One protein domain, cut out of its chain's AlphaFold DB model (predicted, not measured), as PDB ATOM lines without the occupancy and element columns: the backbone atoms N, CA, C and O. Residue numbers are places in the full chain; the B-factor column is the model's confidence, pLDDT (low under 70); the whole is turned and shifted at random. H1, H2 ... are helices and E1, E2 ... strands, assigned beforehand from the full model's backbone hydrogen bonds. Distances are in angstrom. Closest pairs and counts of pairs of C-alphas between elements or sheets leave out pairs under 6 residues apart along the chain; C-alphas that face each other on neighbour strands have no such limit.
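AT A GLANCE: This is residues 2 to 100 of the 327 residues of an uncharacterized protein of Limnohabitans sp. Jir72 (UniProt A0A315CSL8). A curled wall of four antiparallel strands, E4 to E7, makes one end of the domain, and the ladder of E3 and E8 reaches away from it to the other end, where H1 and H3 sit. The short hairpin E1 and E2 is beside this ladder, and the one-turn helices H2 and H4 sit between the two ends, near the middle. The 99 printed residues hold four helices and eight strands in the order H1 E1 E2 H2 H3 E3 E4 E5 E6 E7 H4 E8, of mixed class, helices and strands. The whole is compact, with a radius of gyration of the C-alphas of 13.7 A and spans of 38 by 34 by 25 A.

IN THESE COORDINATES: H1, residues 2 to 7, begins at C-alpha 2 (186.177, 147.987, 138.131). E1 is residues 11 to 13, E2 19 to 21, H2 25 to 28 and H3 36 to 42, 10.0 A long. E3, residues 43 to 48, measures 14.0 A and runs on into E4, residues 51 to 56, 15.1 A, across a break of 2 residues at 78 degrees. E5, residues 59 to 67, is the longest strand at 24.7 A. E6 is residues 75 to 79, 13.8 A, and E7 86 to 90, 13.4 A. H4, residues 91 to 94, leads into E8, residues 95 to 99, 13.1 A, which ends at C-alpha 99 (182.109, 139.996, 136.631).

HOW THE PARTS SIT: E4, E5, E6 and E7 form a meander, each strand the antiparallel neighbour of the one before, in a strongly twisted sheet. Backbone pairs within hydrogen-bond range include N 54 and O 61, 2.9 A, for E4 and E5; N 66 and O 77, 2.9 A, for E5 and E6; and N 87 and O 78, 2.8 A, for E6 and E7. The pairing is staggered: E5 pairs with E4 over residues 59 to 64 and with E6 over 65 to 67. H2 and H4 only graze this sheet, and they touch, with C-alphas of Gly 25 and Ala 93 closest at 4.3 A. E3 and E8 are antiparallel, with N 44 and O 98 at 2.8 A. Residues 23 to 24 pair with residues 96 to 97 of E8, antiparallel. The closest C-alphas of H1 and E8 are those of Phe 5 and Val 99, 5.4 A apart; those of H3 and E8 are Trp 42 and Val 99, 5.8 A. The hairpin E1 and E2 has N 12 and O 20 at 2.8 A, and the closest C-alphas of E2 and E3, Val 20 and Gly 47, are 7.2 A apart. H1 and H3 are apart. Every O i to N i+4 pair is within hydrogen-bond range in H1 and H3, while H2 and H4 are too short for one.

THE WHOLE: The two farthest C-alphas, of Thr 83 and Lys 100, are 39.0 A apart. The printed part has no cut and no long link. Mean pLDDT of the printed part is 89.4, with residues 69 to 74 under 70.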
ATOM      1  N   THR A   2     185.546 147.687 139.438       89.88
ATOM      2  CA  THR A   2     186.177 147.987 138.131       89.88
ATOM      3  C   THR A   2     187.464 147.204 137.876       89.88
ATOM      4  O   THR A   2     187.608 146.606 136.823       89.88
ATOM      5  N   GLU A   3     188.355 147.107 138.862       89.38
ATOM      6  CA  GLU A   3     189.583 146.312 138.730       89.38
ATOM      7  C   GLU A   3     189.305 144.813 138.505       89.38
ATOM      8  O   GLU A   3     189.921 144.180 137.656       89.38
ATOM      9  N   VAL A   4     188.328 144.242 139.216       91.50
ATOM     10  CA  VAL A   4     187.896 142.847 139.012       91.50
ATOM     11  C   VAL A   4     187.241 142.686 137.639       91.50
ATOM     12  O   VAL A   4     187.435 141.659 136.985       91.50
ATOM     13  N   PHE A   5     186.499 143.703 137.184       92.31
ATOM     14  CA  PHE A   5     185.914 143.731 135.849       92.31
ATOM     15  C   PHE A   5     187.019 143.692 134.807       92.31
ATOM     16  O   PHE A   5     186.985 142.771 134.011       92.31
ATOM     17  N   GLU A   6     188.044 144.548 134.881       89.75
ATOM     18  CA  GLU A   6     189.204 144.517 133.978       89.75
ATOM     19  C   GLU A   6     189.919 143.167 134.001       89.75
ATOM     20  O   GLU A   6     190.147 142.560 132.957       89.75
ATOM     21  N   ARG A   7     190.196 142.631 135.191       90.19
ATOM     22  CA  ARG A   7     190.915 141.362 135.344       90.19
ATOM     23  C   ARG A   7     190.109 140.136 134.913       90.19
ATOM     24  O   ARG A   7     190.704 139.099 134.661       90.19
ATOM     25  N   SER A   8     188.788 140.229 134.740       90.69
ATOM     26  CA  SER A   8     187.950 139.082 134.340       90.69
ATOM     27  C   SER A   8     188.244 138.527 132.929       90.69
ATOM     28  O   SER A   8     187.657 137.531 132.539       90.69
ATOM     29  N   SER A   9     189.093 139.189 132.135       85.88
ATOM     30  CA  SER A   9     189.532 138.795 130.783       85.88
ATOM     31  C   SER A   9     190.905 138.142 130.839       85.88
ATOM     32  O   SER A   9     191.377 137.599 129.840       85.88
ATOM     33  N   SER A  10     191.545 138.199 132.011       86.94
ATOM     34  CA  SER A  10     192.766 137.466 132.280       86.94
ATOM     35  C   SER A  10     192.472 135.983 132.175       86.94
ATOM     36  O   SER A  10     191.410 135.494 132.563       86.94
ATOM     37  N   SER A  11     193.433 135.285 131.599       89.69
ATOM     38  CA  SER A  11     193.336 133.866 131.346       89.69
ATOM     39  C   SER A  11     194.083 133.084 132.403       89.69
ATOM     40  O   SER A  11     195.200 133.440 132.765       89.69
ATOM     41  N   LEU A  12     193.492 131.968 132.794       91.75
ATOM     42  CA  LEU A  12     194.053 130.966 133.681       91.75
ATOM     43  C   LEU A  12     193.868 129.592 133.035       91.75
ATOM     44  O   LEU A  12     193.104 129.441 132.077       91.75
ATOM     45  N   THR A  13     194.566 128.610 133.579       92.75
ATOM     46  CA  THR A  13     194.381 127.203 133.234       92.75
ATOM     47  C   THR A  13     193.479 126.565 134.286       92.75
ATOM     48  O   THR A  13     193.678 126.804 135.483       92.75
ATOM     49  N   ASP A  14     192.473 125.808 133.866       92.00
ATOM     50  CA  ASP A  14     191.623 125.022 134.761       92.00
ATOM     51  C   ASP A  14     192.261 123.667 135.124       92.00
ATOM     52  O   ASP A  14     193.426 123.413 134.814       92.00
ATOM     53  N   LEU A  15     191.519 122.822 135.843       88.69
ATOM     54  CA  LEU A  15     191.984 121.506 136.301       88.69
ATOM     55  C   LEU A  15     192.276 120.528 135.148       88.69
ATOM     56  O   LEU A  15     193.064 119.605 135.326       88.69
ATOM     57  N   GLU A  16     191.670 120.736 133.978       88.00
ATOM     58  CA  GLU A  16     191.822 119.887 132.789       88.00
ATOM     59  C   GLU A  16     192.893 120.422 131.826       88.00
ATOM     60  O   GLU A  16     193.138 119.843 130.768       88.00
ATOM     61  N   GLY A  17     193.554 121.531 132.169       86.56
ATOM     62  CA  GLY A  17     194.518 122.176 131.281       86.56
ATOM     63  C   GLY A  17     193.882 123.133 130.267       86.56
ATOM     64  O   GLY A  17     194.594 123.695 129.431       86.56
ATOM     65  N   LEU A  18     192.565 123.352 130.325       91.19
ATOM     66  CA  LEU A  18     191.843 124.230 129.412       91.19
ATOM     67  C   LEU A  18     191.875 125.683 129.887       91.19
ATOM     68  O   LEU A  18     192.128 126.019 131.045       91.19
ATOM     69  N   ARG A  19     191.637 126.588 128.937       91.62
ATOM     70  CA  ARG A  19     191.697 128.029 129.169       91.62
ATOM     71  C   ARG A  19     190.392 128.521 129.795       91.62
ATOM     72  O   ARG A  19     189.361 128.531 129.129       91.62
ATOM     73  N   VAL A  20     190.459 129.040 131.018       92.88
ATOM     74  CA  VAL A  20     189.337 129.706 131.697       92.88
ATOM     75  C   VAL A  20     189.642 131.191 131.896       92.88
ATOM     76  O   VAL A  20     190.754 131.573 132.258       92.88
ATOM     77  N   GLN A  21     188.667 132.060 131.629       92.62
ATOM     78  CA  GLN A  21     188.802 133.503 131.846       92.62
ATOM     79  C   GLN A  21     188.180 133.905 133.176       92.62
ATOM     80  O   GLN A  21     187.067 133.488 133.486       92.62
ATOM     81  N   GLY A  22     188.872 134.737 133.948       94.19
ATOM     82  CA  GLY A  22     188.328 135.276 135.186       94.19
ATOM     83  C   GLY A  22     189.383 135.630 136.222       94.19
ATOM     84  O   GLY A  22     190.584 135.645 135.961       94.19
ATOM     85  N   VAL A  23     188.901 135.918 137.424       95.00
ATOM     86  CA  VAL A  23     189.707 136.218 138.604       95.00
ATOM     87  C   VAL A  23     189.538 135.080 139.608       95.00
ATOM     88  O   VAL A  23     188.402 134.734 139.946       95.00
ATOM     89  N   PRO A  24     190.633 134.485 140.096       94.50
ATOM     90  CA  PRO A  24     190.553 133.386 141.037       94.50
ATOM     91  C   PRO A  24     190.207 133.887 142.445       94.50
ATOM     92  O   PRO A  24     190.539 135.011 142.834       94.50
ATOM     93  N   GLY A  25     189.558 133.040 143.238       93.06
ATOM     94  CA  GLY A  25     189.060 133.385 144.566       93.06
ATOM     95  C   GLY A  25     190.137 133.852 145.548       93.06
ATOM     96  O   GLY A  25     189.887 134.776 146.318       93.06
ATOM     97  N   TRP A  26     191.353 133.299 145.480       91.50
ATOM     98  CA  TRP A  26     192.490 133.722 146.310       91.50
ATOM     99  C   TRP A  26     192.961 135.151 146.001       91.50
ATOM    100  O   TRP A  26     193.575 135.810 146.842       91.50
ATOM    101  N   ASP A  27     192.693 135.651 144.793       92.38
ATOM    102  CA  ASP A  27     192.940 137.047 144.447       92.38
ATOM    103  C   ASP A  27     191.772 137.928 144.869       92.38
ATOM    104  O   ASP A  27     192.002 139.035 145.351       92.38
ATOM    105  N   LEU A  28     190.536 137.433 144.757       91.50
ATOM    106  CA  LEU A  28     189.363 138.146 145.259       91.50
ATOM    107  C   LEU A  28     189.415 138.358 146.773       91.50
ATOM    108  O   LEU A  28     189.039 139.427 147.246       91.50
ATOM    109  N   SER A  29     189.943 137.393 147.531       86.81
ATOM    110  CA  SER A  29     190.084 137.504 148.987       86.81
ATOM    111  C   SER A  29     191.042 138.609 149.437       86.81
ATOM    112  O   SER A  29     191.039 138.966 150.611       86.81
ATOM    113  N   LYS A  30     191.853 139.171 148.528       88.62
ATOM    114  CA  LYS A  30     192.708 140.331 148.826       88.62
ATOM    115  C   LYS A  30     191.900 141.626 148.945       88.62
ATOM    116  O   LYS A  30     192.371 142.578 149.560       88.62
ATOM    117  N   TYR A  31     190.695 141.671 148.377       87.69
ATOM    118  CA  TYR A  31     189.816 142.831 148.459       87.69
ATOM    119  C   TYR A  31     188.854 142.662 149.638       87.69
ATOM    120  O   TYR A  31     187.868 141.931 149.559       87.69
ATOM    121  N   THR A  32     189.099 143.400 150.720       83.12
ATOM    122  CA  THR A  32     188.294 143.369 151.959       83.12
ATOM    123  C   THR A  32     186.808 143.677 151.738       83.12
ATOM    124  O   THR A  32     185.958 143.208 152.489       83.12
ATOM    125  N   HIS A  33     186.476 144.432 150.689       83.62
ATOM    126  CA  HIS A  33     185.106 144.831 150.359       83.62
ATOM    127  C   HIS A  33     184.328 143.801 149.516       83.62
ATOM    128  O   HIS A  33     183.131 143.984 149.288       83.62
ATOM    129  N   ILE A  34     184.965 142.721 149.043       88.38
ATOM    130  CA  ILE A  34     184.291 141.659 148.276       88.38
ATOM    131  C   ILE A  34     183.763 140.602 149.249       88.38
ATOM    132  O   ILE A  34     184.412 139.605 149.555       88.38
ATOM    133  N   THR A  35     182.556 140.840 149.756       89.75
ATOM    134  CA  THR A  35     181.842 139.898 150.629       89.75
ATOM    135  C   THR A  35     181.139 138.801 149.815       89.75
ATOM    136  O   THR A  35     180.906 138.977 148.617       89.75
ATOM    137  N   PRO A  36     180.694 137.690 150.435       88.44
ATOM    138  CA  PRO A  36     179.910 136.664 149.738       88.44
ATOM    139  C   PRO A  36     178.645 137.205 149.051       88.44
ATOM    140  O   PRO A  36     178.267 136.728 147.979       88.44
ATOM    141  N   ALA A  37     178.008 138.229 149.632       90.56
ATOM    142  CA  ALA A  37     176.860 138.903 149.031       90.56
ATOM    143  C   ALA A  37     177.250 139.665 147.753       90.56
ATOM    144  O   ALA A  37     176.565 139.551 146.736       90.56
ATOM    145  N   VAL A  38     178.382 140.379 147.781       91.19
ATOM    146  CA  VAL A  38     178.946 141.060 146.606       91.19
ATOM    147  C   VAL A  38     179.302 140.038 145.527       91.19
ATOM    148  O   VAL A  38     178.882 140.196 144.385       91.19
ATOM    149  N   THR A  39     179.984 138.949 145.884       91.38
ATOM    150  CA  THR A  39     180.310 137.860 144.952       91.38
ATOM    151  C   THR A  39     179.055 137.314 144.276       91.38
ATOM    152  O   THR A  39     178.999 137.250 143.054       91.38
ATOM    153  N   LYS A  40     178.006 136.986 145.039       92.69
ATOM    154  CA  LYS A  40     176.756 136.441 144.484       92.69
ATOM    155  C   LYS A  40     176.057 137.420 143.536       92.69
ATOM    156  O   LYS A  40     175.516 137.007 142.505       92.69
ATOM    157  N   HIS A  41     176.039 138.706 143.883       94.50
ATOM    158  CA  HIS A  41     175.369 139.722 143.079       94.50
ATOM    159  C   HIS A  41     176.146 140.034 141.795       94.50
ATOM    160  O   HIS A  41     175.585 139.921 140.707       94.50
ATOM    161  N   TRP A  42     177.439 140.341 141.908       95.38
ATOM    162  CA  TRP A  42     178.246 140.886 140.815       95.38
ATOM    163  C   TRP A  42     178.981 139.840 139.977       95.38
ATOM    164  O   TRP A  42     179.347 140.140 138.843       95.38
ATOM    165  N   LEU A  43     179.236 138.643 140.513       96.06
ATOM    166  CA  LEU A  43     180.129 137.663 139.895       96.06
ATOM    167  C   LEU A  43     179.393 136.377 139.499       96.06
ATOM    168  O   LEU A  43     178.465 135.934 140.178       96.06
ATOM    169  N   ASN A  44     179.838 135.763 138.406       95.25
ATOM    170  CA  ASN A  44     179.518 134.393 138.024       95.25
ATOM    171  C   ASN A  44     180.717 133.502 138.337       95.25
ATOM    172  O   ASN A  44     181.842 133.838 137.979       95.25
ATOM    173  N   LYS A  45     180.482 132.353 138.974       94.62
ATOM    174  CA  LYS A  45     181.496 131.300 139.074       94.62
ATOM    175  C   LYS A  45     181.527 130.550 137.745       94.62
ATOM    176  O   LYS A  45     180.505 129.996 137.351       94.62
ATOM    177  N   VAL A  46     182.674 130.548 137.077       93.94
ATOM    178  CA  VAL A  46     182.839 129.960 135.734       93.94
ATOM    179  C   VAL A  46     183.656 128.672 135.729       93.94
ATOM    180  O   VAL A  46     183.690 127.985 134.718       93.94
ATOM    181  N   GLY A  47     184.299 128.332 136.847       92.75
ATOM    182  CA  GLY A  47     185.090 127.111 136.966       92.75
ATOM    183  C   GLY A  47     185.989 127.116 138.195       92.75
ATOM    184  O   GLY A  47     185.748 127.855 139.158       92.75
ATOM    185  N   TYR A  48     187.039 126.303 138.136       93.81
ATOM    186  CA  TYR A  48     188.101 126.214 139.131       93.81
ATOM    187  C   TYR A  48     189.455 126.312 138.436       93.81
ATOM    188  O   TYR A  48     189.620 125.805 137.332       93.81
ATOM    189  N   ALA A  49     190.417 126.970 139.071       94.12
ATOM    190  CA  ALA A  49     191.768 127.052 138.548       94.12
ATOM    191  C   ALA A  49     192.542 125.761 138.843       94.12
ATOM    192  O   ALA A  49     192.465 125.228 139.951       94.12
ATOM    193  N   GLY A  50     193.325 125.303 137.866       93.06
ATOM    194  CA  GLY A  50     194.186 124.126 137.989       93.06
ATOM    195  C   GLY A  50     195.512 124.395 138.690       93.06
ATOM    196  O   GLY A  50     196.204 123.465 139.087       93.06
ATOM    197  N   THR A  51     195.866 125.665 138.886       93.00
ATOM    198  CA  THR A  51     197.052 126.065 139.650       93.00
ATOM    199  C   THR A  51     196.702 127.166 140.640       93.00
ATOM    200  O   THR A  51     195.795 127.956 140.389       93.00
ATOM    201  N   MET A  52     197.422 127.248 141.760       93.12
ATOM    202  CA  MET A  52     197.355 128.396 142.673       93.12
ATOM    203  C   MET A  52     198.764 128.838 143.093       93.12
ATOM    204  O   MET A  52     199.682 128.021 143.079       93.12
ATOM    205  N   PRO A  53     198.965 130.088 143.535       93.62
ATOM    206  CA  PRO A  53     200.212 130.483 144.178       93.62
ATOM    207  C   PRO A  53     200.291 129.935 145.614       93.62
ATOM    208  O   PRO A  53     199.417 130.207 146.436       93.62
ATOM    209  N   ALA A  54     201.374 129.230 145.940       93.31
ATOM    210  CA  ALA A  54     201.725 128.824 147.301       93.31
ATOM    211  C   ALA A  54     203.082 129.413 147.710       93.31
ATOM    212  O   ALA A  54     203.952 129.634 146.868       93.31
ATOM    213  N   TYR A  55     203.264 129.670 149.005       90.00
ATOM    214  CA  TYR A  55     204.513 130.229 149.521       90.00
ATOM    215  C   TYR A  55     205.609 129.166 149.646       90.00
ATOM    216  O   TYR A  55     205.339 128.034 150.060       90.00
ATOM    217  N   ARG A  56     206.833 129.564 149.286       89.62
ATOM    218  CA  ARG A  56     208.096 128.882 149.562       89.62
ATOM    219  C   ARG A  56     209.063 129.909 150.157       89.62
ATOM    220  O   ARG A  56     209.708 130.653 149.425       89.62
ATOM    221  N   GLY A  57     209.116 129.995 151.481       88.12
ATOM    222  CA  GLY A  57     209.702 131.132 152.181       88.12
ATOM    223  C   GLY A  57     208.934 132.408 151.837       88.12
ATOM    224  O   GLY A  57     207.721 132.486 152.025       88.12
ATOM    225  N   GLU A  58     209.635 133.395 151.283       90.12
ATOM    226  CA  GLU A  58     209.036 134.659 150.832       90.12
ATOM    227  C   GLU A  58     208.563 134.623 149.365       90.12
ATOM    228  O   GLU A  58     207.839 135.514 148.916       90.12
ATOM    229  N   GLU A  59     208.925 133.581 148.610       92.06
ATOM    230  CA  GLU A  59     208.585 133.450 147.193       92.06
ATOM    231  C   GLU A  59     207.196 132.822 146.996       92.06
ATOM    232  O   GLU A  59     206.790 131.914 147.725       92.06
ATOM    233  N   LYS A  60     206.462 133.270 145.970       91.12
ATOM    234  CA  LYS A  60     205.215 132.633 145.519       91.12
ATOM    235  C   LYS A  60     205.475 131.765 144.301       91.12
ATOM    236  O   LYS A  60     205.866 132.270 143.255       91.12
ATOM    237  N   VAL A  61     205.162 130.483 144.425       93.12
ATOM    238  CA  VAL A  61     205.382 129.476 143.387       93.12
ATOM    239  C   VAL A  61     204.031 128.901 142.956       93.12
ATOM    240  O   VAL A  61     203.215 128.583 143.827       93.12
ATOM    241  N   PRO A  62     203.771 128.744 141.646       93.44
ATOM    242  CA  PRO A  62     202.580 128.047 141.179       93.44
ATOM    243  C   PRO A  62     202.634 126.566 141.582       93.44
ATOM    244  O   PRO A  62     203.632 125.885 141.361       93.44
ATOM    245  N   VAL A  63     201.552 126.071 142.176       94.38
ATOM    246  CA  VAL A  63     201.359 124.659 142.523       94.38
ATOM    247  C   VAL A  63     200.109 124.128 141.846       94.38
ATOM    248  O   VAL A  63     199.107 124.836 141.748       94.38
ATOM    249  N   GLU A  64     200.172 122.880 141.396       94.12
ATOM    250  CA  GLU A  64     199.044 122.190 140.777       94.12
ATOM    251  C   GLU A  64     197.992 121.805 141.818       94.12
ATOM    252  O   GLU A  64     198.305 121.419 142.952       94.12
ATOM    253  N   ILE A  65     196.734 121.930 141.407       93.88
ATOM    254  CA  ILE A  65     195.564 121.565 142.189       93.88
ATOM    255  C   ILE A  65     195.051 120.222 141.704       93.88
ATOM    256  O   ILE A  65     194.812 120.025 140.519       93.88
ATOM    257  N   THR A  66     194.813 119.324 142.649       90.81
ATOM    258  CA  THR A  66     194.180 118.031 142.397       90.81
ATOM    259  C   THR A  66     192.893 117.928 143.197       90.81
ATOM    260  O   THR A  66     192.852 118.340 144.364       90.81
ATOM    261  N   GLU A  67     191.859 117.358 142.593       88.06
ATOM    262  CA  GLU A  67     190.636 116.985 143.299       88.06
ATOM    263  C   GLU A  67     190.879 115.730 144.149       88.06
ATOM    264  O   GLU A  67     191.670 114.857 143.790       88.06
ATOM    265  N   VAL A  68     190.266 115.677 145.330       84.06
ATOM    266  CA  VAL A  68     190.338 114.519 146.222       84.06
ATOM    267  C   VAL A  68     189.066 113.706 146.057       84.06
ATOM    268  O   VAL A  68     187.991 114.154 146.459       84.06
ATOM    269  N   ASP A  69     189.201 112.492 145.531       69.94
ATOM    270  CA  ASP A  69     188.073 111.582 145.368       69.94
ATOM    271  C   ASP A  69     187.439 111.215 146.724       69.94
ATOM    272  O   ASP A  69     188.111 110.799 147.672       69.94
ATOM    273  N   GLY A  70     186.109 111.325 146.806       59.62
ATOM    274  CA  GLY A  70     185.316 110.470 147.694       59.62
ATOM    275  C   GLY A  70     184.747 111.039 149.000       59.62
ATOM    276  O   GLY A  70     184.170 110.258 149.747       59.62
ATOM    277  N   THR A  71     184.810 112.339 149.321       50.62
ATOM    278  CA  THR A  71     184.074 112.862 150.504       50.62
ATOM    279  C   THR A  71     183.611 114.316 150.368       50.62
ATOM    280  O   THR A  71     184.321 115.250 150.720       50.62
ATOM    281  N   GLY A  72     182.356 114.509 149.950       56.25
ATOM    282  CA  GLY A  72     181.646 115.792 150.032       56.25
ATOM    283  C   GLY A  72     181.960 116.796 148.913       56.25
ATOM    284  O   GLY A  72     182.902 116.613 148.144       56.25
ATOM    285  N   PRO A  73     181.146 117.860 148.781       49.44
ATOM    286  CA  PRO A  73     181.293 118.813 147.695       49.44
ATOM    287  C   PRO A  73     182.601 119.598 147.863       49.44
ATOM    288  O   PRO A  73     182.718 120.430 148.758       49.44
ATOM    289  N   SER A  74     183.530 119.406 146.921       61.19
ATOM    290  CA  SER A  74     184.689 120.276 146.668       61.19
ATOM    291  C   SER A  74     185.879 120.177 147.647       61.19
ATOM    292  O   SER A  74     186.260 121.172 148.274       61.19
ATOM    293  N   ASN A  75     186.519 119.006 147.731       78.62
ATOM    294  CA  ASN A  75     187.815 118.849 148.399       78.62
ATOM    295  C   ASN A  75     188.960 118.940 147.388       78.62
ATOM    296  O   ASN A  75     189.218 118.004 146.639       78.62
ATOM    297  N   PHE A  76     189.679 120.057 147.409       90.06
ATOM    298  CA  PHE A  76     190.865 120.260 146.586       90.06
ATOM    299  C   PHE A  76     192.119 120.195 147.446       90.06
ATOM    300  O   PHE A  76     192.104 120.536 148.635       90.06
ATOM    301  N   GLN A  77     193.229 119.786 146.847       92.75
ATOM    302  CA  GLN A  77     194.521 119.767 147.514       92.75
ATOM    303  C   GLN A  77     195.656 120.134 146.564       92.75
ATOM    304  O   GLN A  77     195.517 120.058 145.348       92.75
ATOM    305  N   TYR A  78     196.789 120.512 147.142       94.25
ATOM    306  CA  TYR A  78     198.033 120.765 146.427       94.25
ATOM    307  C   TYR A  78     199.213 120.219 147.225       94.25
ATOM    308  O   TYR A  78     199.132 120.042 148.446       94.25
ATOM    309  N   ARG A  79     200.340 119.993 146.552       94.31
ATOM    310  CA  ARG A  79     201.591 119.623 147.216       94.31
ATOM    311  C   ARG A  79     202.327 120.878 147.676       94.31
ATOM    312  O   ARG A  79     202.737 121.698 146.861       94.31
ATOM    313  N   CYS A  80     202.495 121.044 148.987       93.06
ATOM    314  CA  CYS A  80     203.204 122.191 149.549       93.06
ATOM    315  C   CYS A  80     204.667 122.206 149.074       93.06
ATOM    316  O   CYS A  80     205.356 121.206 149.280       93.06
ATOM    317  N   PRO A  81     205.169 123.313 148.497       93.81
ATOM    318  CA  PRO A  81     206.513 123.347 147.923       93.81
ATOM    319  C   PRO A  81     207.623 123.325 148.985       93.81
ATOM    320  O   PRO A  81     208.745 122.947 148.675       93.81
ATOM    321  N   GLU A  82     207.328 123.705 150.232       91.69
ATOM    322  CA  GLU A  82     208.299 123.689 151.339       91.69
ATOM    323  C   GLU A  82     208.406 122.320 152.008       91.69
ATOM    324  O   GLU A  82     209.488 121.838 152.319       91.69
ATOM    325  N   THR A  83     207.255 121.702 152.276       92.06
ATOM    326  CA  THR A  83     207.175 120.497 153.120       92.06
ATOM    327  C   THR A  83     206.918 119.229 152.320       92.06
ATOM    328  O   THR A  83     206.930 118.139 152.885       92.06
ATOM    329  N   PHE A  84     206.611 119.362 151.026       90.12
ATOM    330  CA  PHE A  84     206.176 118.295 150.120       90.12
ATOM    331  C   PHE A  84     204.929 117.520 150.571       90.12
ATOM    332  O   PHE A  84     204.568 116.536 149.924       90.12
ATOM    333  N   ARG A  85     204.255 117.968 151.639       92.12
ATOM    334  CA  ARG A  85     203.012 117.392 152.162       92.12
ATOM    335  C   ARG A  85     201.809 117.903 151.376       92.12
ATOM    336  O   ARG A  85     201.783 119.063 150.962       92.12
ATOM    337  N   MET A  86     200.791 117.058 151.235       92.12
ATOM    338  CA  MET A  86     199.508 117.473 150.669       92.12
ATOM    339  C   MET A  86     198.790 118.417 151.635       92.12
ATOM    340  O   MET A  86     198.669 118.130 152.827       92.12
ATOM    341  N   ARG A  87     198.325 119.557 151.126       91.62
ATOM    342  CA  ARG A  87     197.538 120.547 151.866       91.62
ATOM    343  C   ARG A  87     196.188 120.725 151.198       91.62
ATOM    344  O   ARG A  87     196.115 120.868 149.982       91.62
ATOM    345  N   ARG A  88     195.129 120.749 152.004       90.94
ATOM    346  CA  ARG A  88     193.769 121.023 151.531       90.94
ATOM    347  C   ARG A  88     193.596 122.504 151.214       90.94
ATOM    348  O   ARG A  88     194.178 123.360 151.878       90.94
ATOM    349  N   VAL A  89     192.754 122.789 150.233       91.00
ATOM    350  CA  VAL A  89     192.333 124.134 149.853       91.00
ATOM    351  C   VAL A  89     190.829 124.153 149.621       91.00
ATOM    352  O   VAL A  89     190.237 123.171 149.177       91.00
ATOM    353  N   SER A  90     190.193 125.269 149.965       89.75
ATOM    354  CA  SER A  90     188.755 125.415 149.786       89.75
ATOM    355  C   SER A  90     188.395 125.663 148.322       89.75
ATOM    356  O   SER A  90     189.100 126.365 147.593       89.75
ATOM    357  N   ALA A  91     187.226 125.166 147.920       90.62
ATOM    358  CA  ALA A  91     186.629 125.422 146.611       90.62
ATOM    359  C   ALA A  91     186.542 126.913 146.275       90.62
ATOM    360  O   ALA A  91     186.765 127.314 145.140       90.62
ATOM    361  N   ASN A  92     186.212 127.736 147.273       90.12
ATOM    362  CA  ASN A  92     186.064 129.177 147.102       90.12
ATOM    363  C   ASN A  92     187.398 129.863 146.819       90.12
ATOM    364  O   ASN A  92     187.406 130.853 146.102       90.12
ATOM    365  N   ALA A  93     188.511 129.354 147.360       90.38
ATOM    366  CA  ALA A  93     189.822 129.931 147.098       90.38
ATOM    367  C   ALA A  93     190.242 129.701 145.642       90.38
ATOM    368  O   ALA A  93     190.753 130.621 145.016       90.38
ATOM    369  N   ILE A  94     189.982 128.515 145.089       93.06
ATOM    370  CA  ILE A  94     190.387 128.181 143.715       93.06
ATOM    371  C   ILE A  94     189.300 128.417 142.658       93.06
ATOM    372  O   ILE A  94     189.556 128.251 141.468       93.06
ATOM    373  N   ALA A  95     188.084 128.785 143.061       93.81
ATOM    374  CA  ALA A  95     187.012 129.121 142.134       93.81
ATOM    375  C   ALA A  95     187.413 130.322 141.270       93.81
ATOM    376  O   ALA A  95     187.952 131.308 141.769       93.81
ATOM    377  N   VAL A  96     187.119 130.243 139.976       95.38
ATOM    378  CA  VAL A  96     187.338 131.332 139.024       95.38
ATOM    379  C   VAL A  96     186.024 132.062 138.818       95.38
ATOM    380  O   VAL A  96     184.982 131.448 138.567       95.38
ATOM    381  N   TYR A  97     186.078 133.384 138.935       95.69
ATOM    382  CA  TYR A  97     184.920 134.255 138.855       95.69
ATOM    383  C   TYR A  97     185.063 135.269 137.725       95.69
ATOM    384  O   TYR A  97     186.128 135.848 137.527       95.69
ATOM    385  N   THR A  98     183.965 135.556 137.035       95.25
ATOM    386  CA  THR A  98     183.871 136.662 136.077       95.25
ATOM    387  C   THR A  98     182.846 137.673 136.560       95.25
ATOM    388  O   THR A  98     181.805 137.306 137.106       95.25
ATOM    389  N   VAL A  99     183.126 138.965 136.390       95.12
ATOM    390  CA  VAL A  99     182.109 139.996 136.631       95.12
ATOM    391  C   VAL A  99     181.019 139.876 135.574       95.12
ATOM    392  O   VAL A  99     181.327 139.824 134.386       95.12
ATOM    393  N   LYS A 100     179.757 139.883 136.010       94.31
ATOM    394  CA  LYS A 100     178.576 139.976 135.143       94.31
ATOM    395  C   LYS A 100     178.593 141.329 134.425       94.31
ATOM    396  O   LYS A 100     178.388 142.349 135.099       94.31
TER     397      LYS A 100